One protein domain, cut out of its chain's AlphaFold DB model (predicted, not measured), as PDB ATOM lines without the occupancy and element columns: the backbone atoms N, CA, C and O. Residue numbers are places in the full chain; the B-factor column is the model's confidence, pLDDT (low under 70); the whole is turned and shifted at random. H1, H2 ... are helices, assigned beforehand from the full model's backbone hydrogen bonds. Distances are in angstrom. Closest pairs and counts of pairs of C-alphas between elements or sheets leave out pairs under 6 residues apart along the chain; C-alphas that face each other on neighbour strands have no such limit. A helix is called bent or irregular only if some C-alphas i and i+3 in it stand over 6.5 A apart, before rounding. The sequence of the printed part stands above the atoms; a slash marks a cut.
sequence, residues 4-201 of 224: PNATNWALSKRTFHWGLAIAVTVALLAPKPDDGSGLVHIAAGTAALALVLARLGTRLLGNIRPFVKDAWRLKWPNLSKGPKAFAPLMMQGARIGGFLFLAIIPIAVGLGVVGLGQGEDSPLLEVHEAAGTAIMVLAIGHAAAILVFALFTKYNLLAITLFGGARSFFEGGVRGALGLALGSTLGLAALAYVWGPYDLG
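This is residues 4 to 201 of the 224 residues of an uncharacterized protein of Hyphomonas sp. BRH_c22 (UniProt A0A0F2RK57). A long helical hairpin, H4 and H5, makes the middle of this model; a second hairpin, H1 and H2, packs on it where H2 crosses H4, and H7 runs beside part of H5. Short H6 sits near the end of H5, short H3 lies beside H4, and residues 195 to 201 stick out as a tail. The printed part has 198 residues with seven named helices, H1 to H7 in order, and no named strand; the class is all helix. It is compact, with a radius of gyration of the C-alphas of 18.9 A, and spans 55 by 47 by 38 A.

Find C-alpha 4 at (42.126, -33.100, -49.888); from there H1, residues 4 to 29, runs 37.4 A. H2, residues 39 to 61, covers 32.6 A, and H3 is residues 67 to 72. Look next at C-alpha 79, at (32.764, -71.471, -38.237), where H4 begins; it holds residues 79 to 116 and is the longest helix, 50.8 A. H4 is irregular, with C-alphas 80 and 83 9.1 A apart, and has a kink of 46 degrees near residue 86. H5, residues 123 to 153, runs 44.4 A. H6 is residues 157 to 163. H7, residues 174 to 195, runs 30.8 A and ends at C-alpha 195, (57.431, -62.008, -20.202).

H4 and H5 are the hub, touching three helices each. They form a hairpin, opposite ways at a shallow tilt of 24 degrees; look at the closest C-alphas, those of Gly 115 and Leu 124, 4.8 A apart. H2 touches H4 with residues 45 to 52 alone, at a steep tilt of 58 degrees; the closest C-alphas, of Leu 49 and Pro 106, are 5.9 A apart. H1 and H2 form a hairpin, opposite ways at 35.1 degrees, only just a steep tilt; the C-alphas of Ala 27 and His 41 come closest, at 4.6 A. H1 is close to H5 but not clearly touching, with the C-alphas of Leu 28 and Gly 132 closest, at 7.1 A. H3 and H4 only just touch, with 3 pairs of C-alphas within 8 A, the closest being Ala 71 and Gln 92 at 6.0 A. H7 touches H5 with residues 183 to 191 alone, opposite ways at a shallow tilt of 30 degrees; the C-alphas of Ala 144 and Gly 187 are closest, 6.4 A apart. H6 and H5 only just touch, with 3 pairs of C-alphas within 8 A, and are about perpendicular at 80 degrees; the C-alphas of Ala 150 and Leu 157 are closest, at 5.9 A. Helix packing is mostly crossed, 2 of 7 touching pairs being at a shallow tilt. H7 is apart from H1, H2, H3 and H4. In H1, H2, H3, H5, H6 and H7 every O i to N i+4 pair is within hydrogen-bond range; in H4, 25 of 34 are.

The C-alphas farthest apart are those of Asp 35 and Ser 80, 59.3 A. The printed part has no cut and no long link. Residues 60 to 66 and 195 to 201 stand free. The mean pLDDT of the printed part is 74.8, and 63 residues are under 70, among them residues 164 to 201.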
ATOM      1  N   PRO A   4      41.285 -33.625 -50.976       53.59
ATOM      2  CA  PRO A   4      42.126 -33.100 -49.888       53.59
ATOM      3  C   PRO A   4      41.637 -33.505 -48.490       53.59
ATOM      4  O   PRO A   4      42.428 -33.908 -47.638       53.59
ATOM      5  N   ASN A   5      40.320 -33.469 -48.264       52.75
ATOM      6  CA  ASN A   5      39.743 -33.675 -46.933       52.75
ATOM      7  C   ASN A   5      39.920 -35.112 -46.421       52.75
ATOM      8  O   ASN A   5      40.224 -35.310 -45.246       52.75
ATOM      9  N   ALA A   6      39.783 -36.118 -47.290       45.47
ATOM     10  CA  ALA A   6      39.938 -37.523 -46.903       45.47
ATOM     11  C   ALA A   6      41.396 -37.872 -46.551       45.47
ATOM     12  O   ALA A   6      41.647 -38.595 -45.585       45.47
ATOM     13  N   THR A   7      42.350 -37.314 -47.298       58.97
ATOM     14  CA  THR A   7      43.789 -37.530 -47.089       58.97
ATOM     15  C   THR A   7      44.270 -36.863 -45.801       58.97
ATOM     16  O   THR A   7      44.935 -37.506 -44.987       58.97
ATOM     17  N   ASN A   8      43.857 -35.614 -45.562       55.59
ATOM     18  CA  ASN A   8      44.188 -34.876 -44.340       55.59
ATOM     19  C   ASN A   8      43.598 -35.555 -43.098       55.59
ATOM     20  O   ASN A   8      44.294 -35.769 -42.109       55.59
ATOM     21  N   TRP A   9      42.345 -36.004 -43.180       55.34
ATOM     22  CA  TRP A   9      41.692 -36.762 -42.113       55.34
ATOM     23  C   TRP A   9      42.409 -38.079 -41.785       55.34
ATOM     24  O   TRP A   9      42.548 -38.453 -40.616       55.34
ATOM     25  N   ALA A  10      42.888 -38.790 -42.808       67.00
ATOM     26  CA  ALA A  10      43.674 -40.004 -42.628       67.00
ATOM     27  C   ALA A  10      45.057 -39.715 -42.022       67.00
ATOM     28  O   ALA A  10      45.559 -40.528 -41.249       67.00
ATOM     29  N   LEU A  11      45.679 -38.577 -42.343       73.62
ATOM     30  CA  LEU A  11      46.941 -38.154 -41.737       73.62
ATOM     31  C   LEU A  11      46.763 -37.814 -40.252       73.62
ATOM     32  O   LEU A  11      47.432 -38.421 -39.421       73.62
ATOM     33  N   SER A  12      45.801 -36.952 -39.901       72.44
ATOM     34  CA  SER A  12      45.556 -36.549 -38.507       72.44
ATOM     35  C   SER A  12      45.308 -37.746 -37.589       72.44
ATOM     36  O   SER A  12      45.827 -37.796 -36.478       72.44
ATOM     37  N   LYS A  13      44.556 -38.755 -38.052       74.94
ATOM     38  CA  LYS A  13      44.319 -39.985 -37.278       74.94
ATOM     39  C   LYS A  13      45.593 -40.776 -36.997       74.94
ATOM     40  O   LYS A  13      45.707 -41.344 -35.914       74.94
ATOM     41  N   ARG A  14      46.508 -40.843 -37.966       79.50
ATOM     42  CA  ARG A  14      47.777 -41.567 -37.836       79.50
ATOM     43  C   ARG A  14      48.717 -40.838 -36.893       79.50
ATOM     44  O   ARG A  14      49.193 -41.457 -35.950       79.50
ATOM     45  N   THR A  15      48.895 -39.532 -37.093       83.88
ATOM     46  CA  THR A  15      49.707 -38.689 -36.208       83.88
ATOM     47  C   THR A  15      49.207 -38.775 -34.772       83.88
ATOM     48  O   THR A  15      49.992 -38.989 -33.860       83.88
ATOM     49  N   PHE A  16      47.889 -38.701 -34.578       85.50
ATOM     50  CA  PHE A  16      47.284 -38.825 -33.260       85.50
ATOM     51  C   PHE A  16      47.540 -40.203 -32.623       85.50
ATOM     52  O   PHE A  16      47.928 -40.289 -31.462       85.50
ATOM     53  N   HIS A  17      47.330 -41.291 -33.372       84.31
ATOM     54  CA  HIS A  17      47.526 -42.648 -32.860       84.31
ATOM     55  C   HIS A  17      48.986 -42.920 -32.480       84.31
ATOM     56  O   HIS A  17      49.239 -43.406 -31.383       84.31
ATOM     57  N   TRP A  18      49.933 -42.578 -33.357       88.44
ATOM     58  CA  TRP A  18      51.359 -42.785 -33.099       88.44
ATOM     59  C   TRP A  18      51.905 -41.844 -32.032       88.44
ATOM     60  O   TRP A  18      52.702 -42.281 -31.214       88.44
ATOM     61  N   GLY A  19      51.432 -40.596 -31.976       90.56
ATOM     62  CA  GLY A  19      51.759 -39.685 -30.880       90.56
ATOM     63  C   GLY A  19      51.344 -40.260 -29.525       90.56
ATOM     64  O   GLY A  19      52.140 -40.252 -28.592       90.56
ATOM     65  N   LEU A  20      50.140 -40.839 -29.436       88.56
ATOM     66  CA  LEU A  20      49.671 -41.491 -28.212       88.56
ATOM     67  C   LEU A  20      50.483 -42.750 -27.890       88.56
ATOM     68  O   LEU A  20      50.866 -42.940 -26.742       88.56
ATOM     69  N   ALA A  21      50.754 -43.593 -28.889       90.38
ATOM     70  CA  ALA A  21      51.551 -44.802 -28.701       90.38
ATOM     71  C   ALA A  21      52.953 -44.468 -28.169       90.38
ATOM     72  O   ALA A  21      53.377 -45.052 -27.182       90.38
ATOM     73  N   ILE A  22      53.627 -43.479 -28.766       93.75
ATOM     74  CA  ILE A  22      54.950 -43.021 -28.330       93.75
ATOM     75  C   ILE A  22      54.886 -42.456 -26.911       93.75
ATOM     76  O   ILE A  22      55.701 -42.843 -26.083       93.75
ATOM     77  N   ALA A  23      53.917 -41.588 -26.605       93.50
ATOM     78  CA  ALA A  23      53.777 -41.016 -25.266       93.50
ATOM     79  C   ALA A  23      53.585 -42.103 -24.196       93.50
ATOM     80  O   ALA A  23      54.248 -42.071 -23.166       93.50
ATOM     81  N   VAL A  24      52.738 -43.103 -24.460       92.56
ATOM     82  CA  VAL A  24      52.533 -44.230 -23.538       92.56
ATOM     83  C   VAL A  24      53.792 -45.084 -23.413       92.56
ATOM     84  O   VAL A  24      54.173 -45.433 -22.302       92.56
ATOM     85  N   THR A  25      54.470 -45.402 -24.518       93.25
ATOM     86  CA  THR A  25      55.725 -46.165 -24.473       93.25
ATOM     87  C   THR A  25      56.799 -45.431 -23.676       93.25
ATOM     88  O   THR A  25      57.452 -46.052 -22.847       93.25
ATOM     89  N   VAL A  26      56.964 -44.121 -23.876       93.94
ATOM     90  CA  VAL A  26      57.922 -43.321 -23.102       93.94
ATOM     91  C   VAL A  26      57.529 -43.293 -21.628       93.94
ATOM     92  O   VAL A  26      58.399 -43.485 -20.792       93.94
ATOM     93  N   ALA A  27      56.247 -43.126 -21.293       91.88
ATOM     94  CA  ALA A  27      55.800 -43.157 -19.901       91.88
ATOM     95  C   ALA A  27      56.095 -44.511 -19.226       91.88
ATOM     96  O   ALA A  27      56.555 -44.536 -18.093       91.88
ATOM     97  N   LEU A  28      55.893 -45.631 -19.925       90.25
ATOM     98  CA  LEU A  28      56.146 -46.971 -19.378       90.25
ATOM     99  C   LEU A  28      57.637 -47.316 -19.238       90.25
ATOM    100  O   LEU A  28      57.980 -48.157 -18.416       90.25
ATOM    101  N   LEU A  29      58.505 -46.726 -20.065       90.69
ATOM    102  CA  LEU A  29      59.946 -47.013 -20.069       90.69
ATOM    103  C   LEU A  29      60.777 -45.977 -19.306       90.69
ATOM    104  O   LEU A  29      61.938 -46.238 -18.997       90.69
ATOM    105  N   ALA A  30      60.229 -44.786 -19.066       90.31
ATOM    106  CA  ALA A  30      60.920 -43.745 -18.328       90.31
ATOM    107  C   ALA A  30      61.135 -44.177 -16.867       90.31
ATOM    108  O   ALA A  30      60.262 -44.842 -16.304       90.31
ATOM    109  N   PRO A  31      62.262 -43.773 -16.249       85.62
ATOM    110  CA  PRO A  31      62.504 -44.005 -14.832       85.62
ATOM    111  C   PRO A  31      61.344 -43.499 -13.979       85.62
ATOM    112  O   PRO A  31      60.715 -42.482 -14.310       85.62
ATOM    113  N   LYS A  32      61.090 -44.200 -12.870       80.31
ATOM    114  CA  LYS A  32      60.188 -43.709 -11.833       80.31
ATOM    115  C   LYS A  32      60.700 -42.355 -11.318       80.31
ATOM    116  O   LYS A  32      61.896 -42.074 -11.421       80.31
ATOM    117  N   PRO A  33      59.807 -41.469 -10.855       72.75
ATOM    118  CA  PRO A  33      60.173 -40.164 -10.321       72.75
ATOM    119  C   PRO A  33      60.833 -40.251  -8.947       72.75
ATOM    120  O   PRO A  33      60.380 -39.608  -8.012       72.75
ATOM    121  N   ASP A  34      61.959 -40.947  -8.884       68.81
ATOM    122  CA  ASP A  34      62.824 -40.982  -7.717       68.81
ATOM    123  C   ASP A  34      63.900 -39.900  -7.959       68.81
ATOM    124  O   ASP A  34      64.473 -39.786  -9.057       68.81
ATOM    125  N   ASP A  35      64.078 -38.997  -6.993       65.50
ATOM    126  CA  ASP A  35      65.120 -37.954  -6.976       65.50
ATOM    127  C   ASP A  35      65.158 -36.981  -8.178       65.50
ATOM    128  O   ASP A  35      66.203 -36.461  -8.574       65.50
ATOM    129  N   GLY A  36      64.001 -36.694  -8.786       64.69
ATOM    130  CA  GLY A  36      63.875 -35.719  -9.883       64.69
ATOM    131  C   GLY A  36      64.186 -36.269 -11.283       64.69
ATOM    132  O   GLY A  36      64.058 -35.543 -12.274       64.69
ATOM    133  N   SER A  37      64.510 -37.561 -11.396       73.06
ATOM    134  CA  SER A  37      64.764 -38.243 -12.674       73.06
ATOM    135  C   SER A  37      63.485 -38.572 -13.474       73.06
ATOM    136  O   SER A  37      63.539 -38.740 -14.696       73.06
ATOM    137  N   GLY A  38      62.304 -38.563 -12.843       84.00
ATOM    138  CA  GLY A  38      61.029 -38.918 -13.492       84.00
ATOM    139  C   GLY A  38      60.285 -37.790 -14.206       84.00
ATOM    140  O   GLY A  38      59.118 -37.962 -14.566       84.00
ATOM    141  N   LEU A  39      60.926 -36.648 -14.480       89.75
ATOM    142  CA  LEU A  39      60.309 -35.587 -15.294       89.75
ATOM    143  C   LEU A  39      59.852 -36.104 -16.667       89.75
ATOM    144  O   LEU A  39      58.808 -35.689 -17.170       89.75
ATOM    145  N   VAL A  40      60.602 -37.039 -17.258       92.50
ATOM    146  CA  VAL A  40      60.244 -37.661 -18.541       92.50
ATOM    147  C   VAL A  40      58.976 -38.508 -18.411       92.50
ATOM    148  O   VAL A  40      58.096 -38.397 -19.266       92.50
ATOM    149  N   HIS A  41      58.843 -39.295 -17.337       92.50
ATOM    150  CA  HIS A  41      57.642 -40.088 -17.057       92.50
ATOM    151  C   HIS A  41      56.411 -39.181 -16.923       92.50
ATOM    152  O   HIS A  41      55.404 -39.384 -17.606       92.50
ATOM    153  N   ILE A  42      56.521 -38.116 -16.120       90.81
ATOM    154  CA  ILE A  42      55.440 -37.150 -15.882       90.81
ATOM    155  C   ILE A  42      55.048 -36.429 -17.178       90.81
ATOM    156  O   ILE A  42      53.860 -36.337 -17.508       90.81
ATOM    157  N   ALA A  43      56.025 -35.942 -17.949       92.69
ATOM    158  CA  ALA A  43      55.771 -35.254 -19.212       92.69
ATOM    159  C   ALA A  43      55.089 -36.180 -20.231       92.69
ATOM    160  O   ALA A  43      54.113 -35.787 -20.878       92.69
ATOM    161  N   ALA A  44      55.557 -37.424 -20.346       93.75
ATOM    162  CA  ALA A  44      54.993 -38.413 -21.254       93.75
ATOM    163  C   ALA A  44      53.575 -38.843 -20.841       93.75
ATOM    164  O   ALA A  44      52.675 -38.870 -21.684       93.75
ATOM    165  N   GLY A  45      53.339 -39.088 -19.547       92.81
ATOM    166  CA  GLY A  45      52.012 -39.376 -18.999       92.81
ATOM    167  C   GLY A  45      51.028 -38.223 -19.218       92.81
ATOM    168  O   GLY A  45      49.898 -38.436 -19.663       92.81
ATOM    169  N   THR A  46      51.479 -36.982 -19.022       93.50
ATOM    170  CA  THR A  46      50.675 -35.775 -19.277       93.50
ATOM    171  C   THR A  46      50.349 -35.613 -20.764       93.50
ATOM    172  O   THR A  46      49.207 -35.319 -21.124       93.50
ATOM    173  N   ALA A  47      51.315 -35.860 -21.654       94.81
ATOM    174  CA  ALA A  47      51.081 -35.850 -23.096       94.81
ATOM    175  C   ALA A  47      50.077 -36.937 -23.519       94.81
ATOM    176  O   ALA A  47      49.164 -36.664 -24.304       94.81
ATOM    177  N   ALA A  48      50.198 -38.151 -22.969       92.88
ATOM    178  CA  ALA A  48      49.248 -39.233 -23.204       92.88
ATOM    179  C   ALA A  48      47.833 -38.844 -22.745       92.88
ATOM    180  O   ALA A  48      46.879 -39.017 -23.511       92.88
ATOM    181  N   LEU A  49      47.692 -38.243 -21.557       94.12
ATOM    182  CA  LEU A  49      46.418 -37.723 -21.058       94.12
ATOM    183  C   LEU A  49      45.819 -36.685 -22.009       94.12
ATOM    184  O   LEU A  49      44.665 -36.820 -22.418       94.12
ATOM    185  N   ALA A  50      46.595 -35.668 -22.391       93.12
ATOM    186  CA  ALA A  50      46.131 -34.591 -23.261       93.12
ATOM    187  C   ALA A  50      45.629 -35.130 -24.609       93.12
ATOM    188  O   ALA A  50      44.562 -34.737 -25.090       93.12
ATOM    189  N   LEU A  51      46.354 -36.089 -25.193       90.50
ATOM    190  CA  LEU A  51      45.931 -36.769 -26.412       90.50
ATOM    191  C   LEU A  51      44.622 -37.534 -26.181       90.50
ATOM    192  O   LEU A  51      43.666 -37.344 -26.937       90.50
ATOM    193  N   VAL A  52      44.522 -38.354 -25.131       89.62
ATOM    194  CA  VAL A  52      43.285 -39.089 -24.811       89.62
ATOM    195  C   VAL A  52      42.096 -38.141 -24.639       89.62
ATOM    196  O   VAL A  52      41.043 -38.385 -25.232       89.62
ATOM    197  N   LEU A  53      42.252 -37.030 -23.919       89.31
ATOM    198  CA  LEU A  53      41.197 -36.031 -23.747       89.31
ATOM    199  C   LEU A  53      40.803 -35.379 -25.075       89.31
ATOM    200  O   LEU A  53      39.613 -35.299 -25.379       89.31
ATOM    201  N   ALA A  54      41.767 -35.004 -25.919       87.25
ATOM    202  CA  ALA A  54      41.483 -34.498 -27.260       87.25
ATOM    203  C   ALA A  54      40.702 -35.530 -28.096       87.25
ATOM    204  O   ALA A  54      39.735 -35.196 -28.790       87.25
ATOM    205  N   ARG A  55      41.054 -36.819 -27.989       83.19
ATOM    206  CA  ARG A  55      40.340 -37.908 -28.667       83.19
ATOM    207  C   ARG A  55      38.912 -38.056 -28.176       83.19
ATOM    208  O   ARG A  55      38.016 -38.222 -29.004       83.19
ATOM    209  N   LEU A  56      38.704 -38.027 -26.866       83.19
ATOM    210  CA  LEU A  56      37.378 -38.099 -26.265       83.19
ATOM    211  C   LEU A  56      36.545 -36.877 -26.667       83.19
ATOM    212  O   LEU A  56      35.434 -37.055 -27.157       83.19
ATOM    213  N   GLY A  57      37.114 -35.671 -26.613       82.50
ATOM    214  CA  GLY A  57      36.471 -34.434 -27.061       82.50
ATOM    215  C   GLY A  57      36.018 -34.500 -28.521       82.50
ATOM    216  O   GLY A  57      34.850 -34.264 -28.817       82.50
ATOM    217  N   THR A  58      36.888 -34.939 -29.439       77.06
ATOM    218  CA  THR A  58      36.494 -35.106 -30.855       77.06
ATOM    219  C   THR A  58      35.380 -36.136 -31.058       77.06
ATOM    220  O   THR A  58      34.603 -36.019 -32.004       77.06
ATOM    221  N   ARG A  59      35.276 -37.143 -30.181       72.94
ATOM    222  CA  ARG A  59      34.196 -38.136 -30.225       72.94
ATOM    223  C   ARG A  59      32.889 -37.640 -29.628       72.94
ATOM    224  O   ARG A  59      31.849 -38.067 -30.108       72.94
ATOM    225  N   LEU A  60      32.950 -36.801 -28.600       76.44
ATOM    226  CA  LEU A  60      31.773 -36.199 -27.980       76.44
ATOM    227  C   LEU A  60      31.154 -35.130 -28.891       76.44
ATOM    228  O   LEU A  60      29.937 -35.037 -28.981       76.44
ATOM    229  N   LEU A  61      31.994 -34.358 -29.592       78.62
ATOM    230  CA  LEU A  61      31.559 -33.288 -30.497       78.62
ATOM    231  C   LEU A  61      31.191 -33.789 -31.899       78.62
ATOM    232  O   LEU A  61      30.344 -33.205 -32.573       78.62
ATOM    233  N   GLY A  62      31.826 -34.863 -32.373       64.44
ATOM    234  CA  GLY A  62      31.403 -35.525 -33.601       64.44
ATOM    235  C   GLY A  62      30.156 -36.359 -33.323       64.44
ATOM    236  O   GLY A  62      30.150 -37.116 -32.363       64.44
ATOM    237  N   ASN A  63      29.131 -36.290 -34.177       54.75
ATOM    238  CA  ASN A  63      27.921 -37.137 -34.162       54.75
ATOM    239  C   ASN A  63      28.235 -38.638 -34.415       54.75
ATOM    240  O   ASN A  63      27.686 -39.296 -35.302       54.75
ATOM    241  N   ILE A  64      29.202 -39.197 -33.694       56.25
ATOM    242  CA  ILE A  64      29.715 -40.546 -33.856       56.25
ATOM    243  C   ILE A  64      28.799 -41.461 -33.051       56.25
ATOM    244  O   ILE A  64      28.633 -41.286 -31.846       56.25
ATOM    245  N   ARG A  65      28.190 -42.443 -33.734       55.97
ATOM    246  CA  ARG A  65      27.326 -43.468 -33.125       55.97
ATOM    247  C   ARG A  65      27.902 -43.966 -31.790       55.97
ATOM    248  O   ARG A  65      29.112 -44.198 -31.713       55.97
ATOM    249  N   PRO A  66      27.054 -44.206 -30.772       54.84
ATOM    250  CA  PRO A  66      27.512 -44.647 -29.462       54.84
ATOM    251  C   PRO A  66      28.265 -45.975 -29.582       54.84
ATOM    252  O   PRO A  66      27.676 -47.032 -29.813       54.84
ATOM    253  N   PHE A  67      29.586 -45.898 -29.403       56.31
ATOM    254  CA  PHE A  67      30.542 -47.002 -29.522       56.31
ATOM    255  C   PHE A  67      30.158 -48.198 -28.640       56.31
ATOM    256  O   PHE A  67      30.357 -49.347 -29.019       56.31
ATOM    257  N   VAL A  68      29.530 -47.917 -27.498       60.56
ATOM    258  CA  VAL A  68      29.038 -48.898 -26.525       60.56
ATOM    259  C   VAL A  68      27.975 -49.821 -27.130       60.56
ATOM    260  O   VAL A  68      28.025 -51.029 -26.916       60.56
ATOM    261  N   LYS A  69      27.053 -49.292 -27.952       67.12
ATOM    262  CA  LYS A  69      26.013 -50.119 -28.596       67.12
ATOM    263  C   LYS A  69      26.612 -51.086 -29.619       67.12
ATOM    264  O   LYS A  69      26.166 -52.226 -29.720       67.12
ATOM    265  N   ASP A  70      27.632 -50.646 -30.352       62.12
ATOM    266  CA  ASP A  70      28.309 -51.467 -31.359       62.12
ATOM    267  C   ASP A  70      29.351 -52.420 -30.752       62.12
ATOM    268  O   ASP A  70      29.665 -53.441 -31.363       62.12
ATOM    269  N   ALA A  71      29.887 -52.104 -29.570       61.75
ATOM    270  CA  ALA A  71      30.788 -52.969 -28.814       61.75
ATOM    271  C   ALA A  71      30.045 -54.102 -28.093       61.75
ATOM    272  O   ALA A  71      30.621 -55.171 -27.929       61.75
ATOM    273  N   TRP A  72      28.775 -53.905 -27.718       69.06
ATOM    274  CA  TRP A  72      27.972 -54.927 -27.031       69.06
ATOM    275  C   TRP A  72      27.230 -55.904 -27.944       69.06
ATOM    276  O   TRP A  72      26.771 -56.950 -27.490       69.06
ATOM    277  N   ARG A  73      27.134 -55.623 -29.247       72.88
ATOM    278  CA  ARG A  73      26.551 -56.561 -30.217       72.88
ATOM    279  C   ARG A  73      27.549 -57.668 -30.567       72.88
ATOM    280  O   ARG A  73      28.187 -57.605 -31.619       72.88
ATOM    281  N   LEU A  74      27.658 -58.679 -29.698       71.25
ATOM    282  CA  LEU A  74      28.423 -59.896 -29.982       71.25
ATOM    283  C   LEU A  74      27.911 -60.566 -31.259       71.25
ATOM    284  O   LEU A  74      26.760 -60.992 -31.346       71.25
ATOM    285  N   LYS A  75      28.787 -60.655 -32.261       77.56
ATOM    286  CA  LYS A  75      28.552 -61.454 -33.463       77.56
ATOM    287  C   LYS A  75      29.321 -62.756 -33.326       77.56
ATOM    288  O   LYS A  75      30.548 -62.749 -33.389       77.56
ATOM    289  N   TRP A  76      28.595 -63.858 -33.164       82.00
ATOM    290  CA  TRP A  76      29.201 -65.185 -33.131       82.00
ATOM    291  C   TRP A  76      29.924 -65.487 -34.455       82.00
ATOM    292  O   TRP A  76      29.382 -65.193 -35.529       82.00
ATOM    293  N   PRO A  77      31.150 -66.038 -34.405       81.00
ATOM    294  CA  PRO A  77      31.881 -66.423 -35.602       81.00
ATOM    295  C   PRO A  77      31.128 -67.525 -36.350       81.00
ATOM    296  O   PRO A  77      30.706 -68.523 -35.773       81.00
ATOM    297  N   ASN A  78      30.974 -67.362 -37.665       82.94
ATOM    298  CA  ASN A  78      30.418 -68.415 -38.510       82.94
ATOM    299  C   ASN A  78      31.524 -69.407 -38.899       82.94
ATOM    300  O   ASN A  78      32.202 -69.194 -39.905       82.94
ATOM    301  N   LEU A  79      31.684 -70.476 -38.114       84.94
ATOM    302  CA  LEU A  79      32.764 -71.471 -38.237       84.94
ATOM    303  C   LEU A  79      32.906 -72.078 -39.647       84.94
ATOM    304  O   LEU A  79      34.013 -72.438 -40.043       84.94
ATOM    305  N   SER A  80      31.836 -72.096 -40.452       87.31
ATOM    306  CA  SER A  80      31.879 -72.568 -41.849       87.31
ATOM    307  C   SER A  80      32.796 -71.744 -42.771       87.31
ATOM    308  O   SER A  80      33.163 -72.204 -43.847       87.31
ATOM    309  N   LYS A  81      33.196 -70.531 -42.363       81.38
ATOM    310  CA  LYS A  81      34.062 -69.625 -43.144       81.38
ATOM    311  C   LYS A  81      35.550 -69.734 -42.784       81.38
ATOM    312  O   LYS A  81      36.343 -68.873 -43.184       81.38
ATOM    313  N   GLY A  82      35.930 -70.758 -42.018       83.50
ATOM    314  CA  GLY A  82      37.307 -70.981 -41.575       83.50
ATOM    315  C   GLY A  82      37.841 -69.837 -40.695       83.50
ATOM    316  O   GLY A  82      37.060 -69.136 -40.055       83.50
ATOM    317  N   PRO A  83      39.161 -69.574 -40.679       74.62
ATOM    318  CA  PRO A  83      39.773 -68.566 -39.801       74.62
ATOM    319  C   PRO A  83      39.215 -67.145 -39.980       74.62
ATOM    320  O   PRO A  83      39.156 -66.360 -39.036       74.62
ATOM    321  N   LYS A  84      38.721 -66.810 -41.182       76.19
ATOM    322  CA  LYS A  84      38.093 -65.508 -41.473       76.19
ATOM    323  C   LYS A  84      36.789 -65.288 -40.697       76.19
ATOM    324  O   LYS A  84      36.370 -64.144 -40.529       76.19
ATOM    325  N   ALA A  85      36.170 -66.356 -40.192       81.06
ATOM    326  CA  ALA A  85      34.990 -66.298 -39.337       81.06
ATOM    327  C   ALA A  85      35.217 -65.517 -38.039       81.06
ATOM    328  O   ALA A  85      34.262 -64.961 -37.502       81.06
ATOM    329  N   PHE A  86      36.464 -65.452 -37.561       78.69
ATOM    330  CA  PHE A  86      36.838 -64.772 -36.321       78.69
ATOM    331  C   PHE A  86      37.066 -63.266 -36.494       78.69
ATOM    332  O   PHE A  86      37.150 -62.549 -35.501       78.69
ATOM    333  N   ALA A  87      37.114 -62.748 -37.728       73.88
ATOM    334  CA  ALA A  87      37.339 -61.323 -37.975       73.88
ATOM    335  C   ALA A  87      36.347 -60.394 -37.234       73.88
ATOM    336  O   ALA A  87      36.807 -59.416 -36.642       73.88
ATOM    337  N   PRO A  88      35.024 -60.672 -37.180       75.50
ATOM    338  CA  PRO A  88      34.086 -59.855 -36.407       75.50
ATOM    339  C   PRO A  88      34.391 -59.849 -34.905       75.50
ATOM    340  O   PRO A  88      34.323 -58.791 -34.283       75.50
ATOM    341  N   LEU A  89      34.769 -61.003 -34.344       79.50
ATOM    342  CA  LEU A  89      35.123 -61.145 -32.931       79.50
ATOM    343  C   LEU A  89      36.416 -60.385 -32.608       79.50
ATOM    344  O   LEU A  89      36.448 -59.610 -31.658       79.50
ATOM    345  N   MET A  90      37.451 -60.519 -33.445       73.75
ATOM    346  CA  MET A  90      38.715 -59.780 -33.311       73.75
ATOM    347  C   MET A  90      38.499 -58.265 -33.392       73.75
ATOM    348  O   MET A  90      39.031 -57.507 -32.583       73.75
ATOM    349  N   MET A  91      37.667 -57.808 -34.333       73.50
ATOM    350  CA  MET A  91      37.301 -56.395 -34.440       73.50
ATOM    351  C   MET A  91      36.544 -55.895 -33.208       73.50
ATOM    352  O   MET A  91      36.729 -54.750 -32.803       73.50
ATOM    353  N   GLN A  92      35.683 -56.726 -32.622       77.12
ATOM    354  CA  GLN A  92      34.966 -56.387 -31.400       77.12
ATOM    355  C   GLN A  92      35.911 -56.322 -30.197       77.12
ATOM    356  O   GLN A  92      35.885 -55.327 -29.474       77.12
ATOM    357  N   GLY A  93      36.800 -57.305 -30.040       75.38
ATOM    358  CA  GLY A  93      37.850 -57.295 -29.022       75.38
ATOM    359  C   GLY A  93      38.724 -56.045 -29.121       75.38
ATOM    360  O   GLY A  93      38.916 -55.349 -28.129       75.38
ATOM    361  N   ALA A  94      39.147 -55.665 -30.330       74.44
ATOM    362  CA  ALA A  94      39.918 -54.441 -30.557       74.44
ATOM    363  C   ALA A  94      39.150 -53.161 -30.175       74.44
ATOM    364  O   ALA A  94      39.746 -52.204 -29.680       74.44
ATOM    365  N   ARG A  95      37.825 -53.124 -30.378       74.69
ATOM    366  CA  ARG A  95      36.980 -51.995 -29.950       74.69
ATOM    367  C   ARG A  95      36.894 -51.907 -28.430       74.69
ATOM    368  O   ARG A  95      37.065 -50.816 -27.896       74.69
ATOM    369  N   ILE A  96      36.640 -53.030 -27.759       77.88
ATOM    370  CA  ILE A  96      36.558 -53.091 -26.295       77.88
ATOM    371  C   ILE A  96      37.910 -52.718 -25.685       77.88
ATOM    372  O   ILE A  96      37.973 -51.799 -24.874       77.88
ATOM    373  N   GLY A  97      38.998 -53.335 -26.152       78.31
ATOM    374  CA  GLY A  97      40.356 -53.021 -25.705       78.31
ATOM    375  C   GLY A  97      40.712 -51.549 -25.917       78.31
ATOM    376  O   GLY A  97      41.197 -50.895 -25.002       78.31
ATOM    377  N   GLY A  98      40.376 -50.979 -27.080       78.38
ATOM    378  CA  GLY A  98      40.583 -49.553 -27.339       78.38
ATOM    379  C   GLY A  98      39.749 -48.629 -26.443       78.38
ATOM    380  O   GLY A  98      40.177 -47.514 -26.166       78.38
ATOM    381  N   PHE A  99      38.570 -49.059 -25.985       80.00
ATOM    382  CA  PHE A  99      37.771 -48.302 -25.017       80.00
ATOM    383  C   PHE A  99      38.383 -48.359 -23.618       80.00
ATOM    384  O   PHE A  99      38.556 -47.313 -23.000       80.00
ATOM    385  N   LEU A 100      38.764 -49.556 -23.159       82.56
ATOM    386  CA  LEU A 100      39.441 -49.743 -21.875       82.56
ATOM    387  C   LEU A 100      40.727 -48.920 -21.810       82.56
ATOM    388  O   LEU A 100      40.936 -48.191 -20.852       82.56
ATOM    389  N   PHE A 101      41.531 -48.939 -22.873       81.56
ATOM    390  CA  PHE A 101      42.758 -48.149 -22.956       81.56
ATOM    391  C   PHE A 101      42.505 -46.639 -22.803       81.56
ATOM    392  O   PHE A 101      43.201 -45.960 -22.055       81.56
ATOM    393  N   LEU A 102      41.468 -46.108 -23.467       83.31
ATOM    394  CA  LEU A 102      41.089 -44.696 -23.346       83.31
ATOM    395  C   LEU A 102      40.543 -44.337 -21.956       83.31
ATOM    396  O   LEU A 102      40.636 -43.177 -21.568       83.31
ATOM    397  N   ALA A 103      39.956 -45.292 -21.236       87.00
ATOM    398  CA  ALA A 103      39.418 -45.074 -19.898       87.00
ATOM    399  C   ALA A 103      40.497 -45.181 -18.808       87.00
ATOM    400  O   ALA A 103      40.494 -44.387 -17.873       87.00
ATOM    401  N   ILE A 104      41.427 -46.132 -18.939       88.94
ATOM    402  CA  ILE A 104      42.448 -46.403 -17.920       88.94
ATOM    403  C   ILE A 104      43.515 -45.306 -17.895       88.94
ATOM    404  O   ILE A 104      43.949 -44.946 -16.811       88.94
ATOM    405  N   ILE A 105      43.906 -44.717 -19.034       88.56
ATOM    406  CA  ILE A 105      44.950 -43.672 -19.050       88.56
ATOM    407  C   ILE A 105      44.604 -42.475 -18.144       88.56
ATOM    408  O   ILE A 105      45.431 -42.130 -17.303       88.56
ATOM    409  N   PRO A 106      43.415 -41.844 -18.239       90.56
ATOM    410  CA  PRO A 106      43.052 -40.758 -17.333       90.56
ATOM    411  C   PRO A 106      43.020 -41.167 -15.863       90.56
ATOM    412  O   PRO A 106      43.423 -40.379 -15.012       90.56
ATOM    413  N   ILE A 107      42.578 -42.394 -15.574       91.44
ATOM    414  CA  ILE A 107      42.556 -42.937 -14.214       91.44
ATOM    415  C   ILE A 107      43.987 -43.090 -13.696       91.44
ATOM    416  O   ILE A 107      44.302 -42.556 -12.642       91.44
ATOM    417  N   ALA A 108      44.866 -43.742 -14.462       88.75
ATOM    418  CA  ALA A 108      46.265 -43.939 -14.106       88.75
ATOM    419  C   ALA A 108      46.964 -42.597 -13.859       88.75
ATOM    420  O   ALA A 108      47.563 -42.409 -12.808       88.75
ATOM    421  N   VAL A 109      46.835 -41.626 -14.769       88.56
ATOM    422  CA  VAL A 109      47.466 -40.308 -14.592       88.56
ATOM    423  C   VAL A 109      46.895 -39.570 -13.379       88.56
ATOM    424  O   VAL A 109      47.661 -39.002 -12.608       88.56
ATOM    425  N   GLY A 110      45.577 -39.616 -13.161       87.75
ATOM    426  CA  GLY A 110      44.952 -39.023 -11.977       87.75
ATOM    427  C   GLY A 110      45.462 -39.636 -10.671       87.75
ATOM    428  O   GLY A 110      45.823 -38.904  -9.756       87.75
ATOM    429  N   LEU A 111      45.557 -40.967 -10.608       87.44
ATOM    430  CA  LEU A 111      46.109 -41.686  -9.458       87.44
ATOM    431  C   LEU A 111      47.573 -41.326  -9.205       87.44
ATOM    432  O   LEU A 111      47.933 -41.080  -8.063       87.44
ATOM    433  N   GLY A 112      48.386 -41.218 -10.260       81.06
ATOM    434  CA  GLY A 112      49.793 -40.826 -10.140       81.06
ATOM    435  C   GLY A 112      49.952 -39.407  -9.593       81.06
ATOM    436  O   GLY A 112      50.728 -39.183  -8.673       81.06
ATOM    437  N   VAL A 113      49.163 -38.448 -10.092       85.44
ATOM    438  CA  VAL A 113      49.201 -37.055  -9.610       85.44
ATOM    439  C   VAL A 113      48.789 -36.952  -8.141       85.44
ATOM    440  O   VAL A 113      49.439 -36.243  -7.378       85.44
ATOM    441  N   VAL A 114      47.716 -37.637  -7.735       83.50
ATOM    442  CA  VAL A 114      47.255 -37.594  -6.337       83.50
ATOM    443  C   VAL A 114      48.203 -38.374  -5.422       83.50
ATOM    444  O   VAL A 114      48.503 -37.905  -4.328       83.50
ATOM    445  N   GLY A 115      48.714 -39.519  -5.881       76.06
ATOM    446  CA  GLY A 115      49.662 -40.359  -5.150       76.06
ATOM    447  C   GLY A 115      50.987 -39.657  -4.859       76.06
ATOM    448  O   GLY A 115      51.447 -39.693  -3.725       76.06
ATOM    449  N   LEU A 116      51.533 -38.898  -5.819       79.19
ATOM    450  CA  LEU A 116      52.732 -38.073  -5.599       79.19
ATOM    451  C   LEU A 116      52.560 -37.061  -4.454       79.19
ATOM    452  O   LEU A 116      53.519 -36.748  -3.758       79.19
ATOM    453  N   GLY A 117      51.344 -36.557  -4.230       82.31
ATOM    454  CA  GLY A 117      51.053 -35.654  -3.114       82.31
ATOM    455  C   GLY A 117      50.966 -36.341  -1.746       82.31
ATOM    456  O   GLY A 117      50.915 -35.646  -0.734       82.31
ATOM    457  N   GLN A 118      50.915 -37.675  -1.707       82.94
ATOM    458  CA  GLN A 118      50.748 -38.479  -0.491       82.94
ATOM    459  C   GLN A 118      52.030 -39.198  -0.041       82.94
ATOM    460  O   GLN A 118      52.038 -39.748   1.056       82.94
ATOM    461  N   GLY A 119      53.097 -39.163  -0.845       80.75
ATOM    462  CA  GLY A 119      54.350 -39.877  -0.579       80.75
ATOM    463  C   GLY A 119      54.411 -41.255  -1.248       80.75
ATOM    464  O   GLY A 119      53.420 -41.729  -1.801       80.75
ATOM    465  N   GLU A 120      55.593 -41.872  -1.216       78.06
ATOM    466  CA  GLU A 120      55.933 -43.094  -1.967       78.06
ATOM    467  C   GLU A 120      55.119 -44.324  -1.535       78.06
ATOM    468  O   GLU A 120      54.706 -45.110  -2.383       78.06
ATOM    469  N   ASP A 121      54.755 -44.414  -0.254       84.00
ATOM    470  CA  ASP A 121      53.933 -45.503   0.299       84.00
ATOM    471  C   ASP A 121      52.422 -45.317   0.059       84.00
ATOM    472  O   ASP A 121      51.575 -45.936   0.711       84.00
ATOM    473  N   SER A 122      52.038 -44.413  -0.846       87.75
ATOM    474  CA  SER A 122      50.631 -44.137  -1.113       87.75
ATOM    475  C   SER A 122      49.944 -45.347  -1.761       87.75
ATOM    476  O   SER A 122      50.371 -45.800  -2.829       87.75
ATOM    477  N   PRO A 123      48.774 -45.784  -1.252       90.81
ATOM    478  CA  PRO A 123      47.971 -46.799  -1.933       90.81
ATOM    479  C   PRO A 123      47.534 -46.343  -3.335       90.81
ATOM    480  O   PRO A 123      47.220 -47.163  -4.194       90.81
ATOM    481  N   LEU A 124      47.513 -45.034  -3.615       91.25
ATOM    482  CA  LEU A 124      47.211 -44.526  -4.954       91.25
ATOM    483  C   LEU A 124      48.362 -44.759  -5.934       91.25
ATOM    484  O   LEU A 124      48.089 -44.966  -7.118       91.25
ATOM    485  N   LEU A 125      49.614 -44.750  -5.465       88.56
ATOM    486  CA  LEU A 125      50.770 -45.101  -6.289       88.56
ATOM    487  C   LEU A 125      50.779 -46.598  -6.602       88.56
ATOM    488  O   LEU A 125      50.968 -46.961  -7.758       88.56
ATOM    489  N   GLU A 126      50.429 -47.455  -5.643       89.75
ATOM    490  CA  GLU A 126      50.260 -48.891  -5.906       89.75
ATOM    491  C   GLU A 126      49.197 -49.141  -6.995       89.75
ATOM    492  O   GLU A 126      49.425 -49.858  -7.974       89.75
ATOM    493  N   VAL A 127      48.037 -48.479  -6.897       93.62
ATOM    494  CA  VAL A 127      46.992 -48.591  -7.929       93.62
ATOM    495  C   VAL A 127      47.441 -47.957  -9.255       93.62
ATOM    496  O   VAL A 127      47.079 -48.462 -10.322       93.62
ATOM    497  N   HIS A 128      48.242 -46.885  -9.236       94.00
ATOM    498  CA  HIS A 128      48.848 -46.301 -10.438       94.00
ATOM    499  C   HIS A 128      49.769 -47.305 -11.146       94.00
ATOM    500  O   HIS A 128      49.661 -47.478 -12.362       94.00
ATOM    501  N   GLU A 129      50.616 -48.015 -10.403       90.75
ATOM    502  CA  GLU A 129      51.503 -49.050 -10.939       90.75
ATOM    503  C   GLU A 129      50.722 -50.238 -11.508       90.75
ATOM    504  O   GLU A 129      50.994 -50.703 -12.624       90.75
ATOM    505  N   ALA A 130      49.680 -50.685 -10.799       92.31
ATOM    506  CA  ALA A 130      48.774 -51.717 -11.291       92.31
ATOM    507  C   ALA A 130      48.071 -51.280 -12.591       92.31
ATOM    508  O   ALA A 130      47.970 -52.052 -13.551       92.31
ATOM    509  N   ALA A 131      47.632 -50.019 -12.668       90.44
ATOM    510  CA  ALA A 131      47.040 -49.451 -13.874       90.44
ATOM    511  C   ALA A 131      48.058 -49.356 -15.024       90.44
ATOM    512  O   ALA A 131      47.720 -49.692 -16.163       90.44
ATOM    513  N   GLY A 132      49.304 -48.966 -14.744       91.44
ATOM    514  CA  GLY A 132      50.410 -48.970 -15.706       91.44
ATOM    515  C   GLY A 132      50.674 -50.367 -16.272       91.44
ATOM    516  O   GLY A 132      50.736 -50.547 -17.492       91.44
ATOM    517  N   THR A 133      50.703 -51.381 -15.407       92.31
ATOM    518  CA  THR A 133      50.843 -52.792 -15.796       92.31
ATOM    519  C   THR A 133      49.687 -53.241 -16.693       92.31
ATOM    520  O   THR A 133      49.904 -53.852 -17.743       92.31
ATOM    521  N   ALA A 134      48.449 -52.881 -16.349       90.19
ATOM    522  CA  ALA A 134      47.281 -53.186 -17.173       90.19
ATOM    523  C   ALA A 134      47.345 -52.508 -18.555       90.19
ATOM    524  O   ALA A 134      47.038 -53.144 -19.568       90.19
ATOM    525  N   ILE A 135      47.780 -51.241 -18.625       90.62
ATOM    526  CA  ILE A 135      48.006 -50.520 -19.889       90.62
ATOM    527  C   ILE A 135      49.047 -51.252 -20.741       90.62
ATOM    528  O   ILE A 135      48.820 -51.447 -21.938       90.62
ATOM    529  N   MET A 136      50.156 -51.686 -20.140       90.00
ATOM    530  CA  MET A 136      51.221 -52.416 -20.826       90.00
ATOM    531  C   MET A 136      50.710 -53.735 -21.425       90.00
ATOM    532  O   MET A 136      50.881 -53.978 -22.623       90.00
ATOM    533  N   VAL A 137      50.006 -54.550 -20.633       89.50
ATOM    534  CA  VAL A 137      49.404 -55.813 -21.098       89.50
ATOM    535  C   VAL A 137      48.416 -55.567 -22.243       89.50
ATOM    536  O   VAL A 137      48.458 -56.260 -23.262       89.50
ATOM    537  N   LEU A 138      47.557 -54.549 -22.123       86.88
ATOM    538  CA  LEU A 138      46.614 -54.176 -23.180       86.88
ATOM    539  C   LEU A 138      47.323 -53.714 -24.458       86.88
ATOM    540  O   LEU A 138      46.892 -54.086 -25.552       86.88
ATOM    541  N   ALA A 139      48.399 -52.932 -24.346       87.00
ATOM    542  CA  ALA A 139      49.175 -52.458 -25.490       87.00
ATOM    543  C   ALA A 139      49.838 -53.620 -26.249       87.00
ATOM    544  O   ALA A 139      49.778 -53.672 -27.480       87.00
ATOM    545  N   ILE A 140      50.400 -54.590 -25.527       86.56
ATOM    546  CA  ILE A 140      51.032 -55.780 -26.116       86.56
ATOM    547  C   ILE A 140      49.990 -56.681 -26.759       86.56
ATOM    548  O   ILE A 140      50.138 -57.063 -27.920       86.56
ATOM    549  N   GLY A 141      48.896 -56.964 -26.047       85.25
ATOM    550  CA  GLY A 141      47.774 -57.721 -26.593       85.25
ATOM    551  C   GLY A 141      47.204 -57.062 -27.852       85.25
ATOM    552  O   GLY A 141      46.912 -57.744 -28.834       85.25
ATOM    553  N   HIS A 142      47.117 -55.728 -27.870       83.50
ATOM    554  CA  HIS A 142      46.710 -54.965 -29.045       83.50
ATOM    555  C   HIS A 142      47.684 -55.138 -30.218       83.50
ATOM    556  O   HIS A 142      47.246 -55.460 -31.325       83.50
ATOM    557  N   ALA A 143      48.990 -54.975 -29.994       84.69
ATOM    558  CA  ALA A 143      50.005 -55.151 -31.032       84.69
ATOM    559  C   ALA A 143      49.994 -56.582 -31.601       84.69
ATOM    560  O   ALA A 143      49.944 -56.765 -32.822       84.69
ATOM    561  N   ALA A 144      49.942 -57.595 -30.733       84.25
ATOM    562  CA  ALA A 144      49.846 -58.998 -31.127       84.25
ATOM    563  C   ALA A 144      48.574 -59.279 -31.944       84.25
ATOM    564  O   ALA A 144      48.640 -59.911 -33.000       84.25
ATOM    565  N   ALA A 145      47.421 -58.750 -31.519       79.12
ATOM    566  CA  ALA A 145      46.164 -58.897 -32.248       79.12
ATOM    567  C   ALA A 145      46.230 -58.286 -33.657       79.12
ATOM    568  O   ALA A 145      45.698 -58.873 -34.601       79.12
ATOM    569  N   ILE A 146      46.907 -57.143 -33.825       77.62
ATOM    570  CA  ILE A 146      47.125 -56.527 -35.142       77.62
ATOM    571  C   ILE A 146      48.026 -57.399 -36.019       77.62
ATOM    572  O   ILE A 146      47.707 -57.581 -37.193       77.62
ATOM    573  N   LEU A 147      49.100 -57.979 -35.477       82.50
ATOM    574  CA  LEU A 147      49.978 -58.886 -36.226       82.50
ATOM    575  C   LEU A 147      49.226 -60.140 -36.683       82.50
ATOM    576  O   LEU A 147      49.243 -60.477 -37.866       82.50
ATOM    577  N   VAL A 148      48.489 -60.786 -35.777       81.00
ATOM    578  CA  VAL A 148      47.659 -61.957 -36.095       81.00
ATOM    579  C   VAL A 148      46.600 -61.609 -37.147       81.00
ATOM    580  O   VAL A 148      46.404 -62.343 -38.117       81.00
ATOM    581  N   PHE A 149      45.941 -60.457 -37.013       71.00
ATOM    582  CA  PHE A 149      44.949 -60.003 -37.986       71.00
ATOM    583  C   PHE A 149      45.575 -59.673 -39.352       71.00
ATOM    584  O   PHE A 149      44.994 -59.997 -40.392       71.00
ATOM    585  N   ALA A 150      46.776 -59.091 -39.377       75.00
ATOM    586  CA  ALA A 150      47.539 -58.857 -40.601       75.00
ATOM    587  C   ALA A 150      47.875 -60.180 -41.308       75.00
ATOM    588  O   ALA A 150      47.683 -60.287 -42.519       75.00
ATOM    589  N   LEU A 151      48.285 -61.208 -40.557       80.62
ATOM    590  CA  LEU A 151      48.555 -62.545 -41.093       80.62
ATOM    591  C   LEU A 151      47.301 -63.174 -41.717       80.62
ATOM    592  O   LEU A 151      47.348 -63.642 -42.855       80.62
ATOM    593  N   PHE A 152      46.158 -63.130 -41.023       73.62
ATOM    594  CA  PHE A 152      44.908 -63.693 -41.546       73.62
ATOM    595  C   PHE A 152      44.380 -62.966 -42.782       73.62
ATOM    596  O   PHE A 152      43.812 -63.588 -43.685       73.62
ATOM    597  N   THR A 153      44.533 -61.644 -42.819       69.25
ATOM    598  CA  THR A 153      43.999 -60.817 -43.904       69.25
ATOM    599  C   THR A 153      44.987 -60.613 -45.049       69.25
ATOM    600  O   THR A 153      44.575 -60.182 -46.123       69.25
ATOM    601  N   LYS A 154      46.262 -60.974 -44.854       75.88
ATOM    602  CA  LYS A 154      47.375 -60.768 -45.794       75.88
ATOM    603  C   LYS A 154      47.603 -59.291 -46.170       75.88
ATOM    604  O   LYS A 154      48.203 -59.005 -47.210       75.88
ATOM    605  N   TYR A 155      47.176 -58.356 -45.318       67.81
ATOM    606  CA  TYR A 155      47.411 -56.919 -45.482       67.81
ATOM    607  C   TYR A 155      48.490 -56.410 -44.538       67.81
ATOM    608  O   TYR A 155      48.489 -56.728 -43.349       67.81
ATOM    609  N   ASN A 156      49.353 -55.528 -45.046       71.19
ATOM    610  CA  ASN A 156      50.327 -54.833 -44.218       71.19
ATOM    611  C   ASN A 156      49.659 -53.685 -43.443       71.19
ATOM    612  O   ASN A 156      49.694 -52.522 -43.846       71.19
ATOM    613  N   LEU A 157      49.021 -54.035 -42.325       71.31
ATOM    614  CA  LEU A 157      48.309 -53.087 -41.466       71.31
ATOM    615  C   LEU A 157      49.241 -52.032 -40.869       71.31
ATOM    616  O   LEU A 157      48.836 -50.881 -40.745       71.31
ATOM    617  N   LEU A 158      50.490 -52.393 -40.576       73.75
ATOM    618  CA  LEU A 158      51.489 -51.459 -40.063       73.75
ATOM    619  C   LEU A 158      51.847 -50.391 -41.109       73.75
ATOM    620  O   LEU A 158      51.889 -49.202 -40.807       73.75
ATOM    621  N   ALA A 159      52.036 -50.785 -42.373       68.56
ATOM    622  CA  ALA A 159      52.272 -49.832 -43.455       68.56
ATOM    623  C   ALA A 159      51.056 -48.926 -43.706       68.56
ATOM    624  O   ALA A 159      51.222 -47.745 -44.012       68.56
ATOM    625  N   ILE A 160      49.839 -49.446 -43.525       68.69
ATOM    626  CA  ILE A 160      48.613 -48.645 -43.607       68.69
ATOM    627  C   ILE A 160      48.579 -47.604 -42.483       68.69
ATOM    628  O   ILE A 160      48.282 -46.438 -42.741       68.69
ATOM    629  N   THR A 161      48.894 -47.988 -41.246       73.00
ATOM    630  CA  THR A 161      48.842 -47.067 -40.101       73.00
ATOM    631  C   THR A 161      49.999 -46.074 -40.074       73.00
ATOM    632  O   THR A 161      49.820 -44.973 -39.565       73.00
ATOM    633  N   LEU A 162      51.163 -46.405 -40.634       74.69
ATOM    634  CA  LEU A 162      52.288 -45.474 -40.765       74.69
ATOM    635  C   LEU A 162      52.126 -44.582 -42.002       74.69
ATOM    636  O   LEU A 162      52.020 -43.358 -41.908       74.69
ATOM    637  N   PHE A 163      52.023 -45.188 -43.181       73.06
ATOM    638  CA  PHE A 163      52.172 -44.491 -44.460       73.06
ATOM    639  C   PHE A 163      50.847 -44.225 -45.179       73.06
ATOM    640  O   PHE A 163      50.803 -43.386 -46.076       73.06
ATOM    641  N   GLY A 164      49.740 -44.838 -44.748       62.50
ATOM    642  CA  GLY A 164      48.411 -44.600 -45.330       62.50
ATOM    643  C   GLY A 164      48.176 -45.326 -46.656       62.50
ATOM    644  O   GLY A 164      47.119 -45.159 -47.257       62.50
ATOM    645  N   GLY A 165      49.135 -46.138 -47.108       58.41
ATOM    646  CA  GLY A 165      49.014 -46.971 -48.301       58.41
ATOM    647  C   GLY A 165      48.710 -48.421 -47.935       58.41
ATOM    648  O   GLY A 165      49.488 -49.051 -47.221       58.41
ATOM    649  N   ALA A 166      47.603 -48.965 -48.442       51.59
ATOM    650  CA  ALA A 166      47.328 -50.397 -48.381       51.59
ATOM    651  C   ALA A 166      48.035 -51.103 -49.540       51.59
ATOM    652  O   ALA A 166      47.734 -50.846 -50.702       51.59
ATOM    653  N   ARG A 167      48.976 -51.991 -49.222       54.31
ATOM    654  CA  ARG A 167      49.494 -52.994 -50.160       54.31
ATOM    655  C   ARG A 167      49.355 -54.357 -49.501       54.31
ATOM    656  O   ARG A 167      49.626 -54.488 -48.300       54.31
ATOM    657  N   SER A 168      48.900 -55.359 -50.250       49.84
ATOM    658  CA  SER A 168      48.987 -56.733 -49.760       49.84
ATOM    659  C   SER A 168      50.462 -57.099 -49.555       49.84
ATOM    660  O   SER A 168      51.347 -56.550 -50.222       49.84
ATOM    661  N   PHE A 169      50.759 -58.016 -48.628       54.09
ATOM    662  CA  PHE A 169      52.149 -58.448 -48.405       54.09
ATOM    663  C   PHE A 169      52.802 -59.003 -49.681       54.09
ATOM    664  O   PHE A 169      54.014 -58.891 -49.843       54.09
ATOM    665  N   PHE A 170      51.992 -59.532 -50.602       56.56
ATOM    666  CA  PHE A 170      52.431 -60.135 -51.858       56.56
ATOM    667  C   PHE A 170      52.615 -59.117 -52.997       56.56
ATOM    668  O   PHE A 170      53.434 -59.346 -53.879       56.56
ATOM    669  N   GLU A 171      51.949 -57.961 -52.952       52.44
ATOM    670  CA  GLU A 171      52.162 -56.862 -53.913       52.44
ATOM    671  C   GLU A 171      53.313 -55.921 -53.504       52.44
ATOM    672  O   GLU A 171      53.750 -55.079 -54.287       52.44
ATOM    673  N   GLY A 172      53.807 -56.022 -52.264       52.25
ATOM    674  CA  GLY A 172      54.824 -55.121 -51.704       52.25
ATOM    675  C   GLY A 172      56.289 -55.499 -51.970       52.25
ATOM    676  O   GLY A 172      57.175 -54.706 -51.635       52.25
ATOM    677  N   GLY A 173      56.566 -56.685 -52.525       62.00
ATOM    678  CA  GLY A 173      57.931 -57.201 -52.709       62.00
ATOM    679  C   GLY A 173      58.742 -57.249 -51.400       62.00
ATOM    680  O   GLY A 173      58.192 -57.454 -50.318       62.00
ATOM    681  N   VAL A 174      60.056 -56.994 -51.479       53.81
ATOM    682  CA  VAL A 174      61.010 -57.013 -50.342       53.81
ATOM    683  C   VAL A 174      60.569 -56.126 -49.164       53.81
ATOM    684  O   VAL A 174      60.785 -56.469 -48.004       53.81
ATOM    685  N   ARG A 175      59.871 -55.014 -49.435       52.22
ATOM    686  CA  ARG A 175      59.364 -54.091 -48.403       52.22
ATOM    687  C   ARG A 175      58.197 -54.672 -47.593       52.22
ATOM    688  O   ARG A 175      58.026 -54.310 -46.433       52.22
ATOM    689  N   GLY A 176      57.409 -55.576 -48.182       57.12
ATOM    690  CA  GLY A 176      56.339 -56.296 -47.484       57.12
ATOM    691  C   GLY A 176      56.890 -57.304 -46.475       57.12
ATOM    692  O   GLY A 176      56.441 -57.327 -45.330       57.12
ATOM    693  N   ALA A 177      57.908 -58.068 -46.879       61.53
ATOM    694  CA  ALA A 177      58.599 -59.027 -46.018       61.53
ATOM    695  C   ALA A 177      59.360 -58.335 -44.876       61.53
ATOM    696  O   ALA A 177      59.235 -58.753 -43.730       61.53
ATOM    697  N   LEU A 178      60.063 -57.229 -45.161       65.31
ATOM    698  CA  LEU A 178      60.738 -56.418 -44.141       65.31
ATOM    699  C   LEU A 178      59.768 -55.862 -43.097       65.31
ATOM    700  O   LEU A 178      60.072 -55.909 -41.914       65.31
ATOM    701  N   GLY A 179      58.595 -55.371 -43.509       60.81
ATOM    702  CA  GLY A 179      57.583 -54.881 -42.569       60.81
ATOM    703  C   GLY A 179      57.003 -55.983 -41.679       60.81
ATOM    704  O   GLY A 179      56.729 -55.743 -40.507       60.81
ATOM    705  N   LEU A 180      56.847 -57.195 -42.220       63.12
ATOM    706  CA  LEU A 180      56.380 -58.358 -41.467       63.12
ATOM    707  C   LEU A 180      57.464 -58.837 -40.492       63.12
ATOM    708  O   LEU A 180      57.160 -59.060 -39.324       63.12
ATOM    709  N   ALA A 181      58.722 -58.903 -40.937       68.06
ATOM    710  CA  ALA A 181      59.877 -59.213 -40.102       68.06
ATOM    711  C   ALA A 181      60.030 -58.187 -38.971       68.06
ATOM    712  O   ALA A 181      59.933 -58.561 -37.817       68.06
ATOM    713  N   LEU A 182      60.121 -56.887 -39.271       64.12
ATOM    714  CA  LEU A 182      60.196 -55.831 -38.251       64.12
ATOM    715  C   LEU A 182      59.010 -55.867 -37.284       64.12
ATOM    716  O   LEU A 182      59.208 -55.781 -36.078       64.12
ATOM    717  N   GLY A 183      57.785 -56.022 -37.792       58.22
ATOM    718  CA  GLY A 183      56.590 -56.097 -36.951       58.22
ATOM    719  C   GLY A 183      56.592 -57.313 -36.023       58.22
ATOM    720  O   GLY A 183      56.252 -57.184 -34.850       58.22
ATOM    721  N   SER A 184      57.005 -58.480 -36.522       61.62
ATOM    722  CA  SER A 184      57.101 -59.703 -35.717       61.62
ATOM    723  C   SER A 184      58.286 -59.675 -34.754       61.62
ATOM    724  O   SER A 184      58.110 -60.065 -33.607       61.62
ATOM    725  N   THR A 185      59.444 -59.138 -35.144       65.56
ATOM    726  CA  THR A 185      60.596 -58.958 -34.251       65.56
ATOM    727  C   THR A 185      60.286 -57.964 -33.138       65.56
ATOM    728  O   THR A 185      60.563 -58.267 -31.986       65.56
ATOM    729  N   LEU A 186      59.652 -56.824 -33.434       55.41
ATOM    730  CA  LEU A 186      59.226 -55.863 -32.408       55.41
ATOM    731  C   LEU A 186      58.137 -56.445 -31.500       55.41
ATOM    732  O   LEU A 186      58.190 -56.257 -30.291       55.41
ATOM    733  N   GLY A 187      57.176 -57.186 -32.064       52.19
ATOM    734  CA  GLY A 187      56.140 -57.865 -31.286       52.19
ATOM    735  C   GLY A 187      56.711 -58.931 -30.348       52.19
ATOM    736  O   GLY A 187      56.343 -58.973 -29.177       52.19
ATOM    737  N   LEU A 188      57.640 -59.755 -30.839       56.88
ATOM    738  CA  LEU A 188      58.334 -60.774 -30.049       56.88
ATOM    739  C   LEU A 188      59.291 -60.158 -29.030       56.88
ATOM    740  O   LEU A 188      59.349 -60.653 -27.915       56.88
ATOM    741  N   ALA A 189      59.997 -59.076 -29.369       52.03
ATOM    742  CA  ALA A 189      60.864 -58.358 -28.438       52.03
ATOM    743  C   ALA A 189      60.058 -57.692 -27.316       52.03
ATOM    744  O   ALA A 189      60.472 -57.753 -26.170       52.03
ATOM    745  N   ALA A 190      58.884 -57.126 -27.609       46.16
ATOM    746  CA  ALA A 190      57.987 -56.584 -26.589       46.16
ATOM    747  C   ALA A 190      57.395 -57.688 -25.694       46.16
ATOM    748  O   ALA A 190      57.333 -57.527 -24.479       46.16
ATOM    749  N   LEU A 191      57.011 -58.833 -26.274       44.50
ATOM    750  CA  LEU A 191      56.595 -60.018 -25.515       44.50
ATOM    751  C   LEU A 191      57.734 -60.560 -24.646       44.50
ATOM    752  O   LEU A 191      57.514 -60.833 -23.477       44.50
ATOM    753  N   ALA A 192      58.948 -60.668 -25.179       44.78
ATOM    754  CA  ALA A 192      60.129 -61.095 -24.436       44.78
ATOM    755  C   ALA A 192      60.605 -60.047 -23.420       44.78
ATOM    756  O   ALA A 192      61.237 -60.404 -22.443       44.78
ATOM    757  N   TYR A 193      60.306 -58.766 -23.601       42.50
ATOM    758  CA  TYR A 193      60.581 -57.749 -22.591       42.50
ATOM    759  C   TYR A 193      59.601 -57.862 -21.416       42.50
ATOM    760  O   TYR A 193      60.006 -57.778 -20.266       42.50
ATOM    761  N   VAL A 194      58.321 -58.115 -21.700       40.12
ATOM    762  CA  VAL A 194      57.274 -58.181 -20.667       40.12
ATOM    763  C   VAL A 194      57.149 -59.547 -20.002       40.12
ATOM    764  O   VAL A 194      56.742 -59.621 -18.849       40.12
ATOM    765  N   TRP A 195      57.483 -60.628 -20.706       34.38
ATOM    766  CA  TRP A 195      57.431 -62.008 -20.202       34.38
ATOM    767  C   TRP A 195      58.793 -62.702 -20.156       34.38
ATOM    768  O   TRP A 195      58.883 -63.832 -19.677       34.38
ATOM    769  N   GLY A 196      59.850 -62.088 -20.684       28.98
ATOM    770  CA  GLY A 196      61.189 -62.650 -20.557       28.98
ATOM    771  C   GLY A 196      61.747 -62.451 -19.150       28.98
ATOM    772  O   GLY A 196      61.259 -61.618 -18.390       28.98
ATOM    773  N   PRO A 197      62.782 -63.223 -18.797       30.03
ATOM    774  CA  PRO A 197      63.260 -63.440 -17.430       30.03
ATOM    775  C   PRO A 197      63.997 -62.242 -16.797       30.03
ATOM    776  O   PRO A 197      64.846 -62.435 -15.931       30.03
ATOM    777  N   TYR A 198      63.673 -61.006 -17.186       34.16
ATOM    778  CA  TYR A 198      64.320 -59.782 -16.702       34.16
ATOM    779  C   TYR A 198      63.997 -59.405 -15.250       34.16
ATOM    780  O   TYR A 198      64.337 -58.314 -14.812       34.16
ATOM    781  N   ASP A 199      63.409 -60.322 -14.483       44.50
ATOM    782  CA  ASP A 199      63.106 -60.096 -13.073       44.50
ATOM    783  C   ASP A 199      63.272 -61.352 -12.200       44.50
ATOM    784  O   ASP A 199      62.709 -61.447 -11.118       44.50
ATOM    785  N   LEU A 200      64.025 -62.361 -12.656       39.25
ATOM    786  CA  LEU A 200      64.491 -63.427 -11.754       39.25
ATOM    787  C   LEU A 200      65.788 -63.007 -11.063       39.25
ATOM    788  O   LEU A 200      65.899 -63.139  -9.854       39.25
ATOM    789  N   GLY A 201      66.740 -62.431 -11.801       40.88
ATOM    790  CA  GLY A 201      68.002 -61.954 -11.224       40.88
ATOM    791  C   GLY A 201      67.823 -60.787 -10.249       40.88
ATOM    792  O   GLY A 201      68.439 -60.790  -9.191       40.88
TER     793      GLY A 201